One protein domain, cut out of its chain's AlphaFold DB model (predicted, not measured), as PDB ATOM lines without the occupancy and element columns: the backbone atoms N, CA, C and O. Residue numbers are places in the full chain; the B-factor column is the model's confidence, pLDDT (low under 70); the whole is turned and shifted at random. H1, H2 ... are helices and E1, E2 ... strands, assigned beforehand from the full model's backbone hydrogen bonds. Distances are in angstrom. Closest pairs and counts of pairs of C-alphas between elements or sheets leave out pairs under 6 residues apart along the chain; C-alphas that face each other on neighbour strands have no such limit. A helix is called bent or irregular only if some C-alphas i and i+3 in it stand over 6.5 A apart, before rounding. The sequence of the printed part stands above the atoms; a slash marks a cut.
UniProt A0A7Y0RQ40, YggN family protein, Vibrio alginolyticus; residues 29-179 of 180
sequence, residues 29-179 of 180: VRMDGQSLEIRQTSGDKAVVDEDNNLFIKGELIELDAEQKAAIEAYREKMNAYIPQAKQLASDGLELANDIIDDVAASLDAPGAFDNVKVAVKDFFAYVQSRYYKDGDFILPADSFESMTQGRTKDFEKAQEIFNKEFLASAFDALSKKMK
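This is residues 29 to 179 of the 180 residues of the protein "YggN family protein" of Vibrio alginolyticus (UniProt A0A7Y0RQ40). A long rod is built along one very long helix, H1, with a small twisted sheet of six short strands packed on residues 67 to 83 of H1 and two more helices, H2 and H3, at its other half. H2 folds back beside residues 93 to 100 of H1, and H3 runs beside H2, while residues 142 to 150, which include the first residues of H3, stick out free. The printed part has 151 residues, with three named helices and six named strands in the order E1 E2 E3 E4 E5 H1 H2 E6 H3, and its class is mixed, helices and strands. The sheet runs E5 E4 E3 E2 E1 E6, antiparallel throughout. The whole is only just loose, close to extended, with a radius of gyration of the C-alphas of 22.0 A and spans of 77 by 26 by 24 A.

E1, residues 29 to 31, begins at C-alpha 29 (55.387, -13.096, 25.040). E2 is residues 36 to 39, E3 residues 45 to 48, E4 residues 54 to 56 and E5 residues 59 to 61. H1, residues 65 to 106, is 61.7 A long from C-alpha 65 (48.990, -33.536, 14.922); it is neither bent nor irregular, but only just: C-alphas 80 and 83 are 6.3 A apart. H2, residues 114 to 128, is 20.9 A long. E6 is residues 136 to 139, and H3, residues 144 to 177, is 48.5 A long and ends at C-alpha 177 (101.011, 8.472, 41.466).

E1 to E5 form a meander, each strand the antiparallel neighbour of the one before. In the hairpin of E1 and E2, N 30 and O 37 are 2.8 A apart, and in that of E2 and E3, N 38 and O 46 are 2.8 A apart, within hydrogen-bond range. E6, an edge strand, is the antiparallel neighbour of E1, with N 29 and O 139 at 2.9 A. The sheet is only just strongly twisted, its C-alphas lying up to 4.0 A off the best plane. With H1 on it, the sheet makes two layers, helix on one face; the closest C-alphas of E2 and H1, Leu 36 and Arg 75, are 6.6 A apart. H1 and H2, a helical hairpin, touch at a shallow tilt of 14 degrees, opposite ways, closest at the C-alphas of Asn 97 and Lys 117, 5.9 A. H2 and H3 touch at a shallow tilt of 13 degrees, opposite ways, closest at the C-alphas of Val 116 and Glu 165, 5.4 A. H1 and H3 are near each other. In H2 and H3 every O i to N i+4 pair is within hydrogen-bond range; in H1, 36 of 38 are.

The two C-alphas farthest apart, Asp 64 and Lys 179, are 77.6 A apart. The printed part has no cut, and no link is long. The mean pLDDT of the printed part is 90.6, and no printed residue is under 70.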
ATOM      1  N   VAL A  29      55.093 -11.676  24.833       89.75
ATOM      2  CA  VAL A  29      55.387 -13.096  25.040       89.75
ATOM      3  C   VAL A  29      55.998 -13.266  26.421       89.75
ATOM      4  O   VAL A  29      56.975 -12.593  26.748       89.75
ATOM      5  N   ARG A  30      55.441 -14.170  27.226       91.25
ATOM      6  CA  ARG A  30      55.968 -14.553  28.536       91.25
ATOM      7  C   ARG A  30      56.350 -16.019  28.546       91.25
ATOM      8  O   ARG A  30      55.648 -16.841  27.960       91.25
ATOM      9  N   MET A  31      57.460 -16.328  29.200       88.94
ATOM     10  CA  MET A  31      57.975 -17.685  29.333       88.94
ATOM     11  C   MET A  31      58.604 -17.869  30.707       88.94
ATOM     12  O   MET A  31      59.451 -17.072  31.111       88.94
ATOM     13  N   ASP A  32      58.236 -18.953  31.378       85.69
ATOM     14  CA  ASP A  32      58.793 -19.389  32.668       85.69
ATOM     15  C   ASP A  32      59.795 -20.558  32.503       85.69
ATOM     16  O   ASP A  32      60.361 -21.063  33.471       85.69
ATOM     17  N   GLY A  33      60.038 -20.983  31.254       80.56
ATOM     18  CA  GLY A  33      60.878 -22.129  30.890       80.56
ATOM     19  C   GLY A  33      60.108 -23.433  30.656       80.56
ATOM     20  O   GLY A  33      60.678 -24.384  30.123       80.56
ATOM     21  N   GLN A  34      58.821 -23.483  30.995       84.81
ATOM     22  CA  GLN A  34      57.941 -24.639  30.802       84.81
ATOM     23  C   GLN A  34      56.736 -24.285  29.936       84.81
ATOM     24  O   GLN A  34      56.440 -25.017  28.993       84.81
ATOM     25  N   SER A  35      56.101 -23.149  30.207       88.81
ATOM     26  CA  SER A  35      54.933 -22.633  29.511       88.81
ATOM     27  C   SER A  35      55.278 -21.429  28.628       88.81
ATOM     28  O   SER A  35      56.291 -20.741  28.804       88.81
ATOM     29  N   LEU A  36      54.424 -21.193  27.636       91.12
ATOM     30  CA  LEU A  36      54.474 -20.030  26.759       91.12
ATOM     31  C   LEU A  36      53.128 -19.314  26.829       91.12
ATOM     32  O   LEU A  36      52.099 -19.869  26.450       91.12
ATOM     33  N   GLU A  37      53.141 -18.050  27.235       92.19
ATOM     34  CA  GLU A  37      51.959 -17.195  27.240       92.19
ATOM     35  C   GLU A  37      52.122 -16.059  26.225       92.19
ATOM     36  O   GLU A  37      53.108 -15.324  26.231       92.19
ATOM     37  N   ILE A  38      51.127 -15.889  25.358       91.44
ATOM     38  CA  ILE A  38      51.026 -14.777  24.413       91.44
ATOM     39  C   ILE A  38      49.873 -13.887  24.869       91.44
ATOM     40  O   ILE A  38      48.721 -14.326  24.895       91.44
ATOM     41  N   ARG A  39      50.171 -12.629  25.200       90.88
ATOM     42  CA  ARG A  39      49.183 -11.622  25.602       90.88
ATOM     43  C   ARG A  39      48.985 -10.595  24.503       90.88
ATOM     44  O   ARG A  39      49.914  -9.888  24.111       90.88
ATOM     45  N   GLN A  40      47.748 -10.494  24.036       86.00
ATOM     46  CA  GLN A  40      47.343  -9.433  23.130       86.00
ATOM     47  C   GLN A  40      47.184  -8.112  23.881       86.00
ATOM     48  O   GLN A  40      46.874  -8.076  25.072       86.00
ATOM     49  N   THR A  41      47.307  -7.007  23.151       78.88
ATOM     50  CA  THR A  41      47.027  -5.659  23.670       78.88
ATOM     51  C   THR A  41      45.573  -5.482  24.120       78.88
ATOM     52  O   THR A  41      45.301  -4.652  24.983       78.88
ATOM     53  N   SER A  42      44.646  -6.287  23.588       81.44
ATOM     54  CA  SER A  42      43.243  -6.359  24.020       81.44
ATOM     55  C   SER A  42      43.054  -6.978  25.413       81.44
ATOM     56  O   SER A  42      41.971  -6.854  25.980       81.44
ATOM     57  N   GLY A  43      44.081  -7.639  25.962       81.50
ATOM     58  CA  GLY A  43      44.019  -8.402  27.212       81.50
ATOM     59  C   GLY A  43      43.699  -9.888  27.023       81.50
ATOM     60  O   GLY A  43      43.812 -10.658  27.977       81.50
ATOM     61  N   ASP A  44      43.350 -10.312  25.804       88.88
ATOM     62  CA  ASP A  44      43.187 -11.726  25.474       88.88
ATOM     63  C   ASP A  44      44.532 -12.459  25.586       88.88
ATOM     64  O   ASP A  44      45.575 -11.943  25.172       88.88
ATOM     65  N   LYS A  45      44.506 -13.685  26.120       92.44
ATOM     66  CA  LYS A  45      45.700 -14.524  26.261       92.44
ATOM     67  C   LYS A  45      45.537 -15.891  25.612       92.44
ATOM     68  O   LYS A  45      44.468 -16.507  25.690       92.44
ATOM     69  N   ALA A  46      46.628 -16.347  25.013       93.19
ATOM     70  CA  ALA A  46      46.834 -17.722  24.596       93.19
ATOM     71  C   ALA A  46      47.950 -18.326  25.454       93.19
ATOM     72  O   ALA A  46      48.983 -17.688  25.648       93.19
ATOM     73  N   VAL A  47      47.733 -19.526  25.980       94.00
ATOM     74  CA  VAL A  47      48.695 -20.237  26.828       94.00
ATOM     75  C   VAL A  47      48.968 -21.594  26.209       94.00
ATOM     76  O   VAL A  47      48.033 -22.320  25.888       94.00
ATOM     77  N   VAL A  48      50.240 -21.924  26.055       94.00
ATOM     78  CA  VAL A  48      50.713 -23.271  25.759       94.00
ATOM     79  C   VAL A  48      51.327 -23.808  27.042       94.00
ATOM     80  O   VAL A  48      52.292 -23.226  27.546       94.00
ATOM     81  N   ASP A  49      50.739 -24.869  27.584       93.19
ATOM     82  CA  ASP A  49      51.233 -25.511  28.800       93.19
ATOM     83  C   ASP A  49      52.436 -26.437  28.526       93.19
ATOM     84  O   ASP A  49      52.950 -26.547  27.409       93.19
ATOM     85  N   GLU A  50      52.896 -27.098  29.582       91.19
ATOM     86  CA  GLU A  50      54.037 -28.018  29.577       91.19
ATOM     87  C   GLU A  50      53.814 -29.235  28.658       91.19
ATOM     88  O   GLU A  50      54.764 -29.748  28.062       91.19
ATOM     89  N   ASP A  51      52.549 -29.648  28.516       91.94
ATOM     90  CA  ASP A  51      52.075 -30.807  27.750       91.94
ATOM     91  C   ASP A  51      51.737 -30.456  26.284       91.94
ATOM     92  O   ASP A  51      51.215 -31.285  25.518       91.94
ATOM     93  N   ASN A  52      52.068 -29.227  25.873       91.38
ATOM     94  CA  ASN A  52      51.798 -28.651  24.559       91.38
ATOM     95  C   ASN A  52      50.292 -28.540  24.238       91.38
ATOM     96  O   ASN A  52      49.894 -28.633  23.071       91.38
ATOM     97  N   ASN A  53      49.445 -28.346  25.249       94.44
ATOM     98  CA  ASN A  53      48.035 -28.019  25.063       94.44
ATOM     99  C   ASN A  53      47.868 -26.507  24.895       94.44
ATOM    100  O   ASN A  53      48.429 -25.718  25.658       94.44
ATOM    101  N   LEU A  54      47.067 -26.100  23.910       95.00
ATOM    102  CA  LEU A  54      46.752 -24.696  23.670       95.00
ATOM    103  C   LEU A  54      45.451 -24.314  24.374       95.00
ATOM    104  O   LEU A  54      44.397 -24.888  24.106       95.00
ATOM    105  N   PHE A  55      45.511 -23.268  25.190       95.44
ATOM    106  CA  PHE A  55      44.355 -22.619  25.786       95.44
ATOM    107  C   PHE A  55      44.194 -21.216  25.220       95.44
ATOM    108  O   PHE A  55      45.105 -20.395  25.325       95.44
ATOM    109  N   ILE A  56      43.021 -20.896  24.683       93.31
ATOM    110  CA  ILE A  56      42.663 -19.530  24.284       93.31
ATOM    111  C   ILE A  56      41.513 -19.091  25.175       93.31
ATOM    112  O   ILE A  56      40.504 -19.779  25.269       93.31
ATOM    113  N   LYS A  57      41.671 -17.961  25.876       89.62
ATOM    114  CA  LYS A  57      40.664 -17.473  26.845       89.62
ATOM    115  C   LYS A  57      40.321 -18.494  27.945       89.62
ATOM    116  O   LYS A  57      39.262 -18.416  28.555       89.62
ATOM    117  N   GLY A  58      41.243 -19.416  28.233       91.19
ATOM    118  CA  GLY A  58      41.068 -20.486  29.221       91.19
ATOM    119  C   GLY A  58      40.359 -21.735  28.691       91.19
ATOM    120  O   GLY A  58      40.221 -22.700  29.436       91.19
ATOM    121  N   GLU A  59      39.945 -21.748  27.425       94.94
ATOM    122  CA  GLU A  59      39.332 -22.910  26.785       94.94
ATOM    123  C   GLU A  59      40.389 -23.726  26.044       94.94
ATOM    124  O   GLU A  59      41.207 -23.167  25.311       94.94
ATOM    125  N   LEU A  60      40.363 -25.047  26.241       95.75
ATOM    126  CA  LEU A  60      41.235 -25.978  25.534       95.75
ATOM    127  C   LEU A  60      40.861 -26.009  24.051       95.75
ATOM    128  O   LEU A  60      39.712 -26.273  23.697       95.75
ATOM    129  N   ILE A  61      41.850 -25.778  23.196       96.31
ATOM    130  CA  ILE A  61      41.706 -25.845  21.748       96.31
ATOM    131  C   ILE A  61      42.200 -27.205  21.274       96.31
ATOM    132  O   ILE A  61      43.333 -27.598  21.548       96.31
ATOM    133  N   GLU A  62      41.342 -27.924  20.554       95.62
ATOM    134  CA  GLU A  62      41.728 -29.175  19.913       95.62
ATOM    135  C   GLU A  62      42.677 -28.872  18.751       95.62
ATOM    136  O   GLU A  62      42.334 -28.132  17.827       95.62
ATOM    137  N   LEU A  63      43.886 -29.423  18.836       94.62
ATOM    138  CA  LEU A  63      44.918 -29.289  17.820       94.62
ATOM    139  C   LEU A  63      45.039 -30.591  17.046       94.62
ATOM    140  O   LEU A  63      45.046 -31.677  17.635       94.62
ATOM    141  N   ASP A  64      45.217 -30.483  15.735       96.31
ATOM    142  CA  ASP A  64      45.671 -31.625  14.953       96.31
ATOM    143  C   ASP A  64      47.157 -31.943  15.232       96.31
ATOM    144  O   ASP A  64      47.874 -31.225  15.939       96.31
ATOM    145  N   ALA A  65      47.628 -33.065  14.688       95.56
ATOM    146  CA  ALA A  65      48.990 -33.536  14.922       95.56
ATOM    147  C   ALA A  65      50.068 -32.561  14.410       95.56
ATOM    148  O   ALA A  65      51.128 -32.445  15.027       95.56
ATOM    149  N   GLU A  66      49.811 -31.861  13.305       95.88
ATOM    150  CA  GLU A  66      50.759 -30.911  12.722       95.88
ATOM    151  C   GLU A  66      50.832 -29.634  13.568       95.88
ATOM    152  O   GLU A  66      51.922 -29.154  13.887       95.88
ATOM    153  N   GLN A  67      49.683 -29.130  14.015       94.81
ATOM    154  CA  GLN A  67      49.577 -27.974  14.902       94.81
ATOM    155  C   GLN A  67      50.237 -28.230  16.257       94.81
ATOM    156  O   GLN A  67      50.977 -27.372  16.752       94.81
ATOM    157  N   LYS A  68      50.019 -29.415  16.842       94.25
ATOM    158  CA  LYS A  68      50.652 -29.793  18.109       94.25
ATOM    159  C   LYS A  68      52.177 -29.830  17.976       94.25
ATOM    160  O   LYS A  68      52.869 -29.221  18.790       94.25
ATOM    161  N   ALA A  69      52.689 -30.443  16.907       94.19
ATOM    162  CA  ALA A  69      54.123 -30.482  16.628       94.19
ATOM    163  C   ALA A  69      54.716 -29.080  16.383       94.19
ATOM    164  O   ALA A  69      55.831 -28.789  16.818       94.19
ATOM    165  N   ALA A  70      53.983 -28.189  15.710       92.81
ATOM    166  CA  ALA A  70      54.436 -26.823  15.456       92.81
ATOM    167  C   ALA A  70      54.567 -25.998  16.747       92.81
ATOM    168  O   ALA A  70      55.557 -25.280  16.923       92.81
ATOM    169  N   ILE A  71      53.592 -26.108  17.653       91.31
ATOM    170  CA  ILE A  71      53.597 -25.397  18.935       91.31
ATOM    171  C   ILE A  71      54.685 -25.941  19.867       91.31
ATOM    172  O   ILE A  71      55.416 -25.149  20.465       91.31
ATOM    173  N   GLU A  72      54.839 -27.263  19.935       91.94
ATOM    174  CA  GLU A  72      55.929 -27.912  20.668       91.94
ATOM    175  C   GLU A  72      57.292 -27.410  20.180       91.94
ATOM    176  O   GLU A  72      58.071 -26.860  20.959       91.94
ATOM    177  N   ALA A  73      57.538 -27.471  18.868       92.31
ATOM    178  CA  ALA A  73      58.792 -27.011  18.283       92.31
ATOM    179  C   ALA A  73      59.046 -25.513  18.521       92.31
ATOM    180  O   ALA A  73      60.198 -25.092  18.657       92.31
ATOM    181  N   TYR A  74      57.997 -24.687  18.541       88.69
ATOM    182  CA  TYR A  74      58.122 -23.267  18.866       88.69
ATOM    183  C   TYR A  74      58.524 -23.067  20.335       88.69
ATOM    184  O   TYR A  74      59.502 -22.363  20.601       88.69
ATOM    185  N   ARG A  75      57.834 -23.727  21.273       87.38
ATOM    186  CA  ARG A  75      58.128 -23.674  22.714       87.38
ATOM    187  C   ARG A  75      59.549 -24.148  23.017       87.38
ATOM    188  O   ARG A  75      60.299 -23.438  23.682       87.38
ATOM    189  N   GLU A  76      59.956 -25.291  22.466       89.12
ATOM    190  CA  GLU A  76      61.302 -25.844  22.651       89.12
ATOM    191  C   GLU A  76      62.397 -24.906  22.133       89.12
ATOM    192  O   GLU A  76      63.373 -24.643  22.836       89.12
ATOM    193  N   LYS A  77      62.233 -24.349  20.925       89.00
ATOM    194  CA  LYS A  77      63.203 -23.399  20.354       89.00
ATOM    195  C   LYS A  77      63.331 -22.147  21.206       89.00
ATOM    196  O   LYS A  77      64.443 -21.683  21.447       89.00
ATOM    197  N   MET A  78      62.211 -21.600  21.667       85.12
ATOM    198  CA  MET A  78      62.225 -20.416  22.517       85.12
ATOM    199  C   MET A  78      62.910 -20.705  23.861       85.12
ATOM    200  O   MET A  78      63.818 -19.967  24.253       85.12
ATOM    201  N   ASN A  79      62.581 -21.830  24.501       83.31
ATOM    202  CA  ASN A  79      63.225 -22.275  25.739       83.31
ATOM    203  C   ASN A  79      64.719 -22.589  25.560       83.31
ATOM    204  O   ASN A  79      65.484 -22.454  26.512       83.31
ATOM    205  N   ALA A  80      65.166 -22.956  24.356       87.00
ATOM    206  CA  ALA A  80      66.581 -23.155  24.055       87.00
ATOM    207  C   ALA A  80      67.333 -21.835  23.804       87.00
ATOM    208  O   ALA A  80      68.446 -21.657  24.302       87.00
ATOM    209  N   TYR A  81      66.754 -20.903  23.039       87.44
ATOM    210  CA  TYR A  81      67.461 -19.697  22.593       87.44
ATOM    211  C   TYR A  81      67.501 -18.575  23.629       87.44
ATOM    212  O   TYR A  81      68.496 -17.851  23.696       87.44
ATOM    213  N   ILE A  82      66.464 -18.420  24.456       85.81
ATOM    214  CA  ILE A  82      66.430 -17.344  25.457       85.81
ATOM    215  C   ILE A  82      67.550 -17.487  26.505       85.81
ATOM    216  O   ILE A  82      68.267 -16.504  26.731       85.81
ATOM    217  N   PRO A  83      67.796 -18.673  27.098       86.50
ATOM    218  CA  PRO A  83      68.931 -18.862  27.999       86.50
ATOM    219  C   PRO A  83      70.281 -18.619  27.319       86.50
ATOM    220  O   PRO A  83      71.162 -18.017  27.926       86.50
ATOM    221  N   GLN A  84      70.437 -19.015  26.052       91.25
ATOM    222  CA  GLN A  84      71.670 -18.766  25.292       91.25
ATOM    223  C   GLN A  84      71.916 -17.267  25.081       91.25
ATOM    224  O   GLN A  84      73.032 -16.795  25.277       91.25
ATOM    225  N   ALA A  85      70.875 -16.500  24.745       88.44
ATOM    226  CA  ALA A  85      70.980 -15.049  24.608       88.44
ATOM    227  C   ALA A  85      71.345 -14.373  25.942       88.44
ATOM    228  O   ALA A  85      72.169 -13.458  25.969       88.44
ATOM    229  N   LYS A  86      70.774 -14.846  27.060       87.69
ATOM    230  CA  LYS A  86      71.134 -14.384  28.410       87.69
ATOM    231  C   LYS A  86      72.591 -14.705  28.754       87.69
ATOM    232  O   LYS A  86      73.271 -13.851  29.324       87.69
ATOM    233  N   GLN A  87      73.055 -15.906  28.416       92.12
ATOM    234  CA  GLN A  87      74.438 -16.313  28.648       92.12
ATOM    235  C   GLN A  87      75.397 -15.428  27.854       92.12
ATOM    236  O   GLN A  87      76.263 -14.810  28.452       92.12
ATOM    237  N   LEU A  88      75.156 -15.247  26.553       93.44
ATOM    238  CA  LEU A  88      75.972 -14.382  25.700       93.44
ATOM    239  C   LEU A  88      76.070 -12.947  26.241       93.44
ATOM    240  O   LEU A  88      77.133 -12.332  26.208       93.44
ATOM    241  N   ALA A  89      74.961 -12.408  26.750       90.62
ATOM    242  CA  ALA A  89      74.947 -11.087  27.369       90.62
ATOM    243  C   ALA A  89      75.785 -11.044  28.664       90.62
ATOM    244  O   ALA A  89      76.459 -10.048  28.920       90.62
ATOM    245  N   SER A  90      75.765 -12.121  29.453       93.38
ATOM    246  CA  SER A  90      76.550 -12.252  30.688       93.38
ATOM    247  C   SER A  90      78.047 -12.404  30.393       93.38
ATOM    248  O   SER A  90      78.852 -11.707  31.002       93.38
ATOM    249  N   ASP A  91      78.406 -13.221  29.399       96.44
ATOM    250  CA  ASP A  91      79.788 -13.391  28.929       96.44
ATOM    251  C   ASP A  91      80.355 -12.061  28.402       96.44
ATOM    252  O   ASP A  91      81.512 -11.720  28.636       96.44
ATOM    253  N   GLY A  92      79.524 -11.260  27.724       94.62
ATOM    254  CA  GLY A  92      79.907  -9.924  27.268       94.62
ATOM    255  C   GLY A  92      80.212  -8.950  28.414       94.62
ATOM    256  O   GLY A  92      81.114  -8.121  28.285       94.62
ATOM    257  N   LEU A  93      79.492  -9.050  29.537       94.62
ATOM    258  CA  LEU A  93      79.774  -8.265  30.744       94.62
ATOM    259  C   LEU A  93      81.081  -8.710  31.411       94.62
ATOM    260  O   LEU A  93      81.849  -7.862  31.861       94.62
ATOM    261  N   GLU A  94      81.332 -10.018  31.476       96.50
ATOM    262  CA  GLU A  94      82.586 -10.571  31.997       96.50
ATOM    263  C   GLU A  94      83.781 -10.070  31.180       96.50
ATOM    264  O   GLU A  94      84.676  -9.440  31.737       96.50
ATOM    265  N   LEU A  95      83.710 -10.186  29.851       96.56
ATOM    266  CA  LEU A  95      84.739  -9.672  28.950       96.56
ATOM    267  C   LEU A  95      84.987  -8.164  29.132       96.56
ATOM    268  O   LEU A  95      86.127  -7.705  29.076       96.56
ATOM    269  N   ALA A  96      83.934  -7.370  29.340       93.31
ATOM    270  CA  ALA A  96      84.088  -5.939  29.586       93.31
ATOM    271  C   ALA A  96      84.833  -5.652  30.903       93.31
ATOM    272  O   ALA A  96      85.647  -4.729  30.950       93.31
ATOM    273  N   ASN A  97      84.579  -6.438  31.953       95.12
ATOM    274  CA  ASN A  97      85.286  -6.314  33.227       95.12
ATOM    275  C   ASN A  97      86.761  -6.707  33.094       95.12
ATOM    276  O   ASN A  97      87.610  -5.978  33.606       95.12
ATOM    277  N   ASP A  98      87.062  -7.777  32.356       96.44
ATOM    278  CA  ASP A  98      88.439  -8.207  32.087       96.44
ATOM    279  C   ASP A  98      89.239  -7.099  31.386       96.44
ATOM    280  O   ASP A  98      90.350  -6.769  31.796       96.44
ATOM    281  N   ILE A  99      88.641  -6.437  30.389       95.38
ATOM    282  CA  ILE A  99      89.274  -5.305  29.692       95.38
ATOM    283  C   ILE A  99      89.544  -4.133  30.651       95.38
ATOM    284  O   ILE A  99      90.579  -3.472  30.548       95.38
ATOM    285  N   ILE A 100      88.623  -3.846  31.575       94.38
ATOM    286  CA  ILE A 100      88.818  -2.787  32.577       94.38
ATOM    287  C   ILE A 100      89.994  -3.134  33.502       94.38
ATOM    288  O   ILE A 100      90.810  -2.257  33.807       94.38
ATOM    289  N   ASP A 101      90.107  -4.394  33.914       95.56
ATOM    290  CA  ASP A 101      91.201  -4.868  34.763       95.56
ATOM    291  C   ASP A 101      92.552  -4.841  34.030       95.56
ATOM    292  O   ASP A 101      93.547  -4.394  34.610       95.56
ATOM    293  N   ASP A 102      92.582  -5.180  32.741       95.62
ATOM    294  CA  ASP A 102      93.771  -5.040  31.892       95.62
ATOM    295  C   ASP A 102      94.239  -3.578  31.802       95.62
ATOM    296  O   ASP A 102      95.436  -3.282  31.919       95.62
ATOM    297  N   VAL A 103      93.306  -2.630  31.651       93.06
ATOM    298  CA  VAL A 103      93.630  -1.194  31.659       93.06
ATOM    299  C   VAL A 103      94.183  -0.773  33.023       93.06
ATOM    300  O   VAL A 103      95.215  -0.097  33.075       93.06
ATOM    301  N   ALA A 104      93.555  -1.198  34.121       93.62
ATOM    302  CA  ALA A 104      94.016  -0.905  35.477       93.62
ATOM    303  C   ALA A 104      95.444  -1.423  35.724       93.62
ATOM    304  O   ALA A 104      96.289  -0.701  36.262       93.62
ATOM    305  N   ALA A 105      95.733  -2.648  35.276       94.06
ATOM    306  CA  ALA A 105      97.055  -3.255  35.354       94.06
ATOM    307  C   ALA A 105      98.086  -2.506  34.494       94.06
ATOM    308  O   ALA A 105      99.200  -2.264  34.954       94.06
ATOM    309  N   SER A 106      97.715  -2.070  33.283       91.94
ATOM    310  CA  SER A 106      98.612  -1.318  32.388       91.94
ATOM    311  C   SER A 106      99.052   0.035  32.959       91.94
ATOM    312  O   SER A 106     100.153   0.507  32.674       91.94
ATOM    313  N   LEU A 107      98.207   0.645  33.795       89.81
ATOM    314  CA  LEU A 107      98.506   1.883  34.514       89.81
ATOM    315  C   LEU A 107      99.200   1.630  35.859       89.81
ATOM    316  O   LEU A 107      99.570   2.590  36.544       89.81
ATOM    317  N   ASP A 108      99.404   0.359  36.221       91.19
ATOM    318  CA  ASP A 108      99.924  -0.072  37.517       91.19
ATOM    319  C   ASP A 108      99.115   0.588  38.653       91.19
ATOM    320  O   ASP A 108      99.624   1.262  39.546       91.19
ATOM    321  N   ALA A 109      97.791   0.468  38.514       91.88
ATOM    322  CA  ALA A 109      96.778   1.013  39.408       91.88
ATOM    323  C   ALA A 109      95.628  -0.005  39.590       91.88
ATOM    324  O   ALA A 109      94.484   0.272  39.212       91.88
ATOM    325  N   PRO A 110      95.906  -1.208  40.131       91.56
ATOM    326  CA  PRO A 110      94.895  -2.250  40.302       91.56
ATOM    327  C   PRO A 110      93.732  -1.760  41.178       91.56
ATOM    328  O   PRO A 110      93.936  -1.080  42.183       91.56
ATOM    329  N   GLY A 111      92.503  -2.089  40.777       91.12
ATOM    330  CA  GLY A 111      91.274  -1.681  41.471       91.12
ATOM    331  C   GLY A 111      90.861  -0.216  41.270       91.12
ATOM    332  O   GLY A 111      89.773   0.174  41.690       91.12
ATOM    333  N   ALA A 112      91.664   0.614  40.587       92.44
ATOM    334  CA  ALA A 112      91.327   2.025  40.368       92.44
ATOM    335  C   ALA A 112      90.015   2.229  39.588       92.44
ATOM    336  O   ALA A 112      89.358   3.255  39.745       92.44
ATOM    337  N   PHE A 113      89.625   1.246  38.776       95.38
ATOM    338  CA  PHE A 113      88.438   1.287  37.923       95.38
ATOM    339  C   PHE A 113      87.299   0.379  38.426       95.38
ATOM    340  O   PHE A 113      86.359   0.096  37.681       95.38
ATOM    341  N   ASP A 114      87.330  -0.071  39.687       94.94
ATOM    342  CA  ASP A 114      86.275  -0.926  40.255       94.94
ATOM    343  C   ASP A 114      84.890  -0.257  40.232       94.94
ATOM    344  O   ASP A 114      83.880  -0.919  39.991       94.94
ATOM    345  N   ASN A 115      84.829   1.065  40.406       93.75
ATOM    346  CA  ASN A 115      83.602   1.852  40.234       93.75
ATOM    347  C   ASN A 115      83.043   1.760  38.807       93.75
ATOM    348  O   ASN A 115      81.827   1.699  38.641       93.75
ATOM    349  N   VAL A 116      83.904   1.697  37.785       94.38
ATOM    350  CA  VAL A 116      83.479   1.512  36.391       94.38
ATOM    351  C   VAL A 116      82.827   0.142  36.230       94.38
ATOM    352  O   VAL A 116      81.727   0.059  35.687       94.38
ATOM    353  N   LYS A 117      83.440  -0.921  36.772       95.19
ATOM    354  CA  LYS A 117      82.862  -2.279  36.753       95.19
ATOM    355  C   LYS A 117      81.501  -2.328  37.453       95.19
ATOM    356  O   LYS A 117      80.555  -2.906  36.919       95.19
ATOM    357  N   VAL A 118      81.371  -1.680  38.615       95.88
ATOM    358  CA  VAL A 118      80.085  -1.556  39.328       95.88
ATOM    359  C   VAL A 118      79.052  -0.837  38.463       95.88
ATOM    360  O   VAL A 118      77.952  -1.351  38.276       95.88
ATOM    361  N   ALA A 119      79.410   0.300  37.871       94.88
ATOM    362  CA  ALA A 119      78.486   1.091  37.069       94.88
ATOM    363  C   ALA A 119      78.017   0.354  35.801       94.88
ATOM    364  O   ALA A 119      76.834   0.404  35.453       94.88
ATOM    365  N   VAL A 120      78.916  -0.379  35.133       92.25
ATOM    366  CA  VAL A 120      78.579  -1.227  33.976       92.25
ATOM    367  C   VAL A 120      77.667  -2.384  34.396       92.25
ATOM    368  O   VAL A 120      76.664  -2.647  33.729       92.25
ATOM    369  N   LYS A 121      77.954  -3.041  35.527       94.56
ATOM    370  CA  LYS A 121      77.109  -4.109  36.082       94.56
ATOM    371  C   LYS A 121      75.707  -3.609  36.440       94.56
ATOM    372  O   LYS A 121      74.723  -4.269  36.104       94.56
ATOM    373  N   ASP A 122      75.601  -2.454  37.089       94.88
ATOM    374  CA  ASP A 122      74.317  -1.857  37.470       94.88
ATOM    375  C   ASP A 122      73.496  -1.480  36.234       94.88
ATOM    376  O   ASP A 122      72.286  -1.724  36.172       94.88
ATOM    377  N   PHE A 123      74.159  -0.943  35.207       93.19
ATOM    378  CA  PHE A 123      73.526  -0.674  33.924       93.19
ATOM    379  C   PHE A 123      73.013  -1.959  33.255       93.19
ATOM    380  O   PHE A 123      71.870  -2.000  32.795       93.19
ATOM    381  N   PHE A 124      73.817  -3.026  33.248       92.38
ATOM    382  CA  PHE A 124      73.408  -4.325  32.716       92.38
ATOM    383  C   PHE A 124      72.183  -4.881  33.454       92.38
ATOM    384  O   PHE A 124      71.207  -5.277  32.816       92.38
ATOM    385  N   ALA A 125      72.188  -4.838  34.789       92.88
ATOM    386  CA  ALA A 125      71.060  -5.272  35.610       92.88
ATOM    387  C   ALA A 125      69.782  -4.464  35.312       92.88
ATOM    388  O   ALA A 125      68.696  -5.036  35.212       92.88
ATOM    389  N   TYR A 126      69.912  -3.151  35.094       92.12
ATOM    390  CA  TYR A 126      68.805  -2.277  34.697       92.12
ATOM    391  C   TYR A 126      68.222  -2.620  33.316       92.12
ATOM    392  O   TYR A 126      67.008  -2.556  33.115       92.12
ATOM    393  N   VAL A 127      69.062  -2.977  32.342       90.69
ATOM    394  CA  VAL A 127      68.580  -3.433  31.028       90.69
ATOM    395  C   VAL A 127      67.911  -4.803  31.161       90.69
ATOM    396  O   VAL A 127      66.815  -5.009  30.634       90.69
ATOM    397  N   GLN A 128      68.519  -5.720  31.916       89.31
ATOM    398  CA  GLN A 128      68.003  -7.069  32.136       89.31
ATOM    399  C   GLN A 128      66.632  -7.069  32.827       89.31
ATOM    400  O   GLN A 128      65.754  -7.842  32.435       89.31
ATOM    401  N   SER A 129      66.404  -6.183  33.801       91.25
ATOM    402  CA  SER A 129      65.138  -6.109  34.548       91.25
ATOM    403  C   SER A 129      63.929  -5.728  33.687       91.25
ATOM    404  O   SER A 129      62.788  -5.841  34.133       91.25
ATOM    405  N   ARG A 130      64.140  -5.254  32.453       89.12
ATOM    406  CA  ARG A 130      63.047  -5.006  31.499       89.12
ATOM    407  C   ARG A 130      62.468  -6.302  30.940       89.12
ATOM    408  O   ARG A 130      61.281  -6.331  30.626       89.12
ATOM    409  N   TYR A 131      63.300  -7.337  30.845       89.38
ATOM    410  CA  TYR A 131      62.964  -8.620  30.235       89.38
ATOM    411  C   TYR A 131      62.745  -9.733  31.250       89.38
ATOM    412  O   TYR A 131      62.186 -10.749  30.880       89.38
ATOM    413  N   TYR A 132      63.171  -9.580  32.503       89.75
ATOM    414  CA  TYR A 132      62.949 -10.584  33.545       89.75
ATOM    415  C   TYR A 132      62.130  -9.991  34.690       89.75
ATOM    416  O   TYR A 132      62.571  -9.027  35.319       89.75
ATOM    417  N   LYS A 133      60.956 -10.567  34.971       88.50
ATOM    418  CA  LYS A 133      60.098 -10.192  36.109       88.50
ATOM    419  C   LYS A 133      59.616 -11.454  36.807       88.50
ATOM    420  O   LYS A 133      59.093 -12.339  36.152       88.50
ATOM    421  N   ASP A 134      59.827 -11.532  38.118       85.94
ATOM    422  CA  ASP A 134      59.398 -12.664  38.955       85.94
ATOM    423  C   ASP A 134      59.927 -14.046  38.506       85.94
ATOM    424  O   ASP A 134      59.369 -15.075  38.860       85.94
ATOM    425  N   GLY A 135      61.042 -14.073  37.765       83.06
ATOM    426  CA  GLY A 135      61.631 -15.292  37.192       83.06
ATOM    427  C   GLY A 135      61.260 -15.524  35.726       83.06
ATOM    428  O   GLY A 135      62.038 -16.150  35.006       83.06
ATOM    429  N   ASP A 136      60.171 -14.915  35.264       87.62
ATOM    430  CA  ASP A 136      59.680 -15.048  33.897       87.62
ATOM    431  C   ASP A 136      60.452 -14.141  32.946       87.62
ATOM    432  O   ASP A 136      60.719 -12.968  33.242       87.62
ATOM    433  N   PHE A 137      60.745 -14.659  31.758       90.75
ATOM    434  CA  PHE A 137      61.156 -13.840  30.632       90.75
ATOM    435  C   PHE A 137      59.929 -13.213  29.968       90.75
ATOM    436  O   PHE A 137      58.986 -13.907  29.597       90.75
ATOM    437  N   ILE A 138      59.967 -11.900  29.772       90.81
ATOM    438  CA  ILE A 138      58.925 -11.097  29.145       90.81
ATOM    439  C   ILE A 138      59.532 -10.371  27.952       90.81
ATOM    440  O   ILE A 138      60.394  -9.502  28.092       90.81
ATOM    441  N   LEU A 139      59.029 -10.696  26.770       88.44
ATOM    442  CA  LEU A 139      59.302  -9.984  25.538       88.44
ATOM    443  C   LEU A 139      58.122  -9.049  25.255       88.44
ATOM    444  O   LEU A 139      57.036  -9.536  24.935       88.44
ATOM    445  N   PRO A 140      58.289  -7.725  25.407       87.38
ATOM    446  CA  PRO A 140      57.202  -6.786  25.175       87.38
ATOM    447  C   PRO A 140      56.759  -6.800  23.709       87.38
ATOM    448  O   PRO A 140      57.566  -7.025  22.807       87.38
ATOM    449  N   ALA A 141      55.477  -6.505  23.486       85.38
ATOM    450  CA  ALA A 141      54.980  -6.171  22.159       85.38
ATOM    451  C   ALA A 141      55.640  -4.865  21.703       85.38
ATOM    452  O   ALA A 141      55.366  -3.807  22.273       85.38
ATOM    453  N   ASP A 142      56.521  -4.940  20.714       82.06
ATOM    454  CA  ASP A 142      57.184  -3.766  20.168       82.06
ATOM    455  C   ASP A 142      57.627  -3.990  18.717       82.06
ATOM    456  O   ASP A 142      57.805  -5.119  18.245       82.06
ATOM    457  N   SER A 143      57.803  -2.884  18.000       72.50
ATOM    458  CA  SER A 143      58.362  -2.919  16.653       72.50
ATOM    459  C   SER A 143      59.871  -3.123  16.711       72.50
ATOM    460  O   SER A 143      60.557  -2.632  17.617       72.50
ATOM    461  N   PHE A 144      60.426  -3.782  15.692       77.75
ATOM    462  CA  PHE A 144      61.878  -3.951  15.597       77.75
ATOM    463  C   PHE A 144      62.625  -2.604  15.614       77.75
ATOM    464  O   PHE A 144      63.736  -2.487  16.143       77.75
ATOM    465  N   GLU A 145      62.007  -1.573  15.035       81.25
ATOM    466  CA  GLU A 145      62.546  -0.220  14.971       81.25
ATOM    467  C   GLU A 145      62.615   0.431  16.355       81.25
ATOM    468  O   GLU A 145      63.687   0.892  16.752       81.25
ATOM    469  N   SER A 146      61.525   0.385  17.125       84.31
ATOM    470  CA  SER A 146      61.489   0.863  18.512       84.31
ATOM    471  C   SER A 146      62.536   0.166  19.379       84.31
ATOM    472  O   SER A 146      63.290   0.828  20.092       84.31
ATOM    473  N   MET A 147      62.642  -1.165  19.272       82.81
ATOM    474  CA  MET A 147      63.631  -1.941  20.024       82.81
ATOM    475  C   MET A 147      65.059  -1.523  19.667       82.81
ATOM    476  O   MET A 147      65.929  -1.443  20.533       82.81
ATOM    477  N   THR A 148      65.314  -1.242  18.388       84.56
ATOM    478  CA  THR A 148      66.624  -0.780  17.917       84.56
ATOM    479  C   THR A 148      66.933   0.623  18.425       84.56
ATOM    480  O   THR A 148      68.021   0.840  18.948       84.56
ATOM    481  N   GLN A 149      65.972   1.547  18.377       88.69
ATOM    482  CA  GLN A 149      66.127   2.882  18.960       88.69
ATOM    483  C   GLN A 149      66.356   2.826  20.477       88.69
ATOM    484  O   GLN A 149      67.197   3.558  20.998       88.69
ATOM    485  N   GLY A 150      65.642   1.948  21.188       87.25
ATOM    486  CA  GLY A 150      65.844   1.699  22.615       87.25
ATOM    487  C   GLY A 150      67.266   1.223  22.914       87.25
ATOM    488  O   GLY A 150      67.929   1.801  23.770       87.25
ATOM    489  N   ARG A 151      67.771   0.254  22.138       86.06
ATOM    490  CA  ARG A 151      69.157  -0.231  22.240       86.06
ATOM    491  C   ARG A 151      70.196   0.854  21.946       86.06
ATOM    492  O   ARG A 151      71.201   0.914  22.645       86.06
ATOM    493  N   THR A 152      69.962   1.723  20.961       92.19
ATOM    494  CA  THR A 152      70.858   2.859  20.683       92.19
ATOM    495  C   THR A 152      70.930   3.809  21.876       92.19
ATOM    496  O   THR A 152      72.023   4.154  22.314       92.19
ATOM    497  N   LYS A 153      69.783   4.169  22.463       93.25
ATOM    498  CA  LYS A 153      69.738   5.018  23.667       93.25
ATOM    499  C   LYS A 153      70.412   4.361  24.870       93.25
ATOM    500  O   LYS A 153      71.089   5.029  25.646       93.25
ATOM    501  N   ASP A 154      70.226   3.053  25.029       92.12
ATOM    502  CA  ASP A 154      70.897   2.273  26.068       92.12
ATOM    503  C   ASP A 154      72.418   2.322  25.893       92.12
ATOM    504  O   ASP A 154      73.140   2.563  26.857       92.12
ATOM    505  N   PHE A 155      72.906   2.175  24.663       90.94
ATOM    506  CA  PHE A 155      74.329   2.287  24.364       90.94
ATOM    507  C   PHE A 155      74.883   3.686  24.671       90.94
ATOM    508  O   PHE A 155      75.900   3.797  25.352       90.94
ATOM    509  N   GLU A 156      74.197   4.751  24.250       94.38
ATOM    510  CA  GLU A 156      74.586   6.137  24.560       94.38
ATOM    511  C   GLU A 156      74.674   6.376  26.076       94.38
ATOM    512  O   GLU A 156      75.652   6.937  26.574       94.38
ATOM    513  N   LYS A 157      73.690   5.879  26.834       93.12
ATOM    514  CA  LYS A 157      73.683   5.972  28.297       93.12
ATOM    515  C   LYS A 157      74.829   5.178  28.931       93.12
ATOM    516  O   LYS A 157      75.446   5.654  29.883       93.12
ATOM    517  N   ALA A 158      75.125   3.985  28.416       90.81
ATOM    518  CA  ALA A 158      76.258   3.189  28.878       90.81
ATOM    519  C   ALA A 158      77.588   3.919  28.641       90.81
ATOM    520  O   ALA A 158      78.427   3.961  29.539       90.81
ATOM    521  N   GLN A 159      77.760   4.544  27.472       92.31
ATOM    522  CA  GLN A 159      78.940   5.354  27.163       92.31
ATOM    523  C   GLN A 159      79.078   6.550  28.107       92.31
ATOM    524  O   GLN A 159      80.180   6.833  28.571       92.31
ATOM    525  N   GLU A 160      77.982   7.248  28.413       93.19
ATOM    526  CA  GLU A 160      77.993   8.370  29.356       93.19
ATOM    527  C   GLU A 160      78.452   7.927  30.752       93.19
ATOM    528  O   GLU A 160      79.368   8.527  31.323       93.19
ATOM    529  N   ILE A 161      77.852   6.851  31.276       89.62
ATOM    530  CA  ILE A 161      78.204   6.267  32.577       89.62
ATOM    531  C   ILE A 161      79.675   5.850  32.587       89.62
ATOM    532  O   ILE A 161      80.419   6.243  33.485       89.62
ATOM    533  N   PHE A 162      80.101   5.103  31.565       90.62
ATOM    534  CA  PHE A 162      81.477   4.646  31.437       90.62
ATOM    535  C   PHE A 162      82.448   5.824  31.425       90.62
ATOM    536  O   PHE A 162      83.359   5.859  32.240       90.62
ATOM    537  N   ASN A 163      82.236   6.820  30.562       91.44
ATOM    538  CA  ASN A 163      83.133   7.969  30.438       91.44
ATOM    539  C   ASN A 163      83.249   8.745  31.751       91.44
ATOM    540  O   ASN A 163      84.350   9.128  32.146       91.44
ATOM    541  N   LYS A 164      82.125   8.976  32.435       92.44
ATOM    542  CA  LYS A 164      82.111   9.702  33.703       92.44
ATOM    543  C   LYS A 164      82.924   8.973  34.772       92.44
ATOM    544  O   LYS A 164      83.796   9.583  35.388       92.44
ATOM    545  N   GLU A 165      82.637   7.692  34.983       91.69
ATOM    546  CA  GLU A 165      83.305   6.899  36.016       91.69
ATOM    547  C   GLU A 165      84.772   6.652  35.656       91.69
ATOM    548  O   GLU A 165      85.651   6.836  36.494       91.69
ATOM    549  N   PHE A 166      85.058   6.340  34.392       91.12
ATOM    550  CA  PHE A 166      86.407   6.075  33.904       91.12
ATOM    551  C   PHE A 166      87.324   7.293  34.030       91.12
ATOM    552  O   PHE A 166      88.443   7.168  34.523       91.12
ATOM    553  N   LEU A 167      86.871   8.480  33.611       91.62
ATOM    554  CA  LEU A 167      87.682   9.699  33.709       91.62
ATOM    555  C   LEU A 167      87.943  10.089  35.166       91.62
ATOM    556  O   LEU A 167      89.049  10.529  35.486       91.62
ATOM    557  N   ALA A 168      86.958   9.902  36.048       91.38
ATOM    558  CA  ALA A 168      87.133  10.124  37.479       91.38
ATOM    559  C   ALA A 168      88.195   9.176  38.065       91.38
ATOM    560  O   ALA A 168      89.114   9.634  38.747       91.38
ATOM    561  N   SER A 169      88.120   7.886  37.734       91.44
ATOM    562  CA  SER A 169      89.083   6.863  38.159       91.44
ATOM    563  C   SER A 169      90.487   7.105  37.628       91.44
ATOM    564  O   SER A 169      91.457   7.034  38.380       91.44
ATOM    565  N   ALA A 170      90.606   7.447  36.344       90.75
ATOM    566  CA  ALA A 170      91.886   7.756  35.725       90.75
ATOM    567  C   ALA A 170      92.543   8.974  36.390       90.75
ATOM    568  O   ALA A 170      93.738   8.948  36.688       90.75
ATOM    569  N   PHE A 171      91.770  10.029  36.668       90.88
ATOM    570  CA  PHE A 171      92.280  11.206  37.365       90.88
ATOM    571  C   PHE A 171      92.736  10.880  38.794       90.88
ATOM    572  O   PHE A 171      93.814  11.321  39.196       90.88
ATOM    573  N   ASP A 172      91.963  10.094  39.552       89.69
ATOM    574  CA  ASP A 172      92.342   9.678  40.909       89.69
ATOM    575  C   ASP A 172      93.620   8.823  40.914       89.69
ATOM    576  O   ASP A 172      94.545   9.097  41.683       89.69
ATOM    577  N   ALA A 173      93.718   7.851  40.002       90.38
ATOM    578  CA  ALA A 173      94.893   6.994  39.854       90.38
ATOM    579  C   ALA A 173      96.161   7.804  39.535       90.38
ATOM    580  O   ALA A 173      97.187   7.657  40.204       90.38
ATOM    581  N   LEU A 174      96.083   8.712  38.557       89.06
ATOM    582  CA  LEU A 174      97.205   9.576  38.182       89.06
ATOM    583  C   LEU A 174      97.576  10.552  39.308       89.06
ATOM    584  O   LEU A 174      98.757  10.773  39.573       89.06
ATOM    585  N   SER A 175      96.584  11.117  40.001       90.12
ATOM    586  CA  SER A 175      96.793  12.025  41.136       90.12
ATOM    587  C   SER A 175      97.516  11.348  42.300       90.12
ATOM    588  O   SER A 175      98.392  11.962  42.910       90.12
ATOM    589  N   LYS A 176      97.193  10.081  42.598       87.75
ATOM    590  CA  LYS A 176      97.909   9.281  43.604       87.75
ATOM    591  C   LYS A 176      99.366   9.058  43.208       87.75
ATOM    592  O   LYS A 176     100.237   9.364  44.014       87.75
ATOM    593  N   LYS A 177      99.634   8.661  41.959       84.12
ATOM    594  CA  LYS A 177     101.011   8.472  41.466       84.12
ATOM    595  C   LYS A 177     101.857   9.743  41.469       84.12
ATOM    596  O   LYS A 177     103.056   9.664  41.669       84.12
ATOM    597  N   MET A 178     101.263  10.919  41.265       84.44
ATOM    598  CA  MET A 178     101.999  12.193  41.337       84.44
ATOM    599  C   MET A 178     102.354  12.632  42.768       84.44
ATOM    600  O   MET A 178     103.094  13.601  42.935       84.44
ATOM    601  N   LYS A 179     101.782  11.991  43.795       79.00
ATOM    602  CA  LYS A 179     102.065  12.270  45.214       79.00
ATOM    603  C   LYS A 179     103.105  11.320  45.816       79.00
ATOM    604  O   LYS A 179     103.501  11.544  46.960       79.00
TER     605      LYS A 179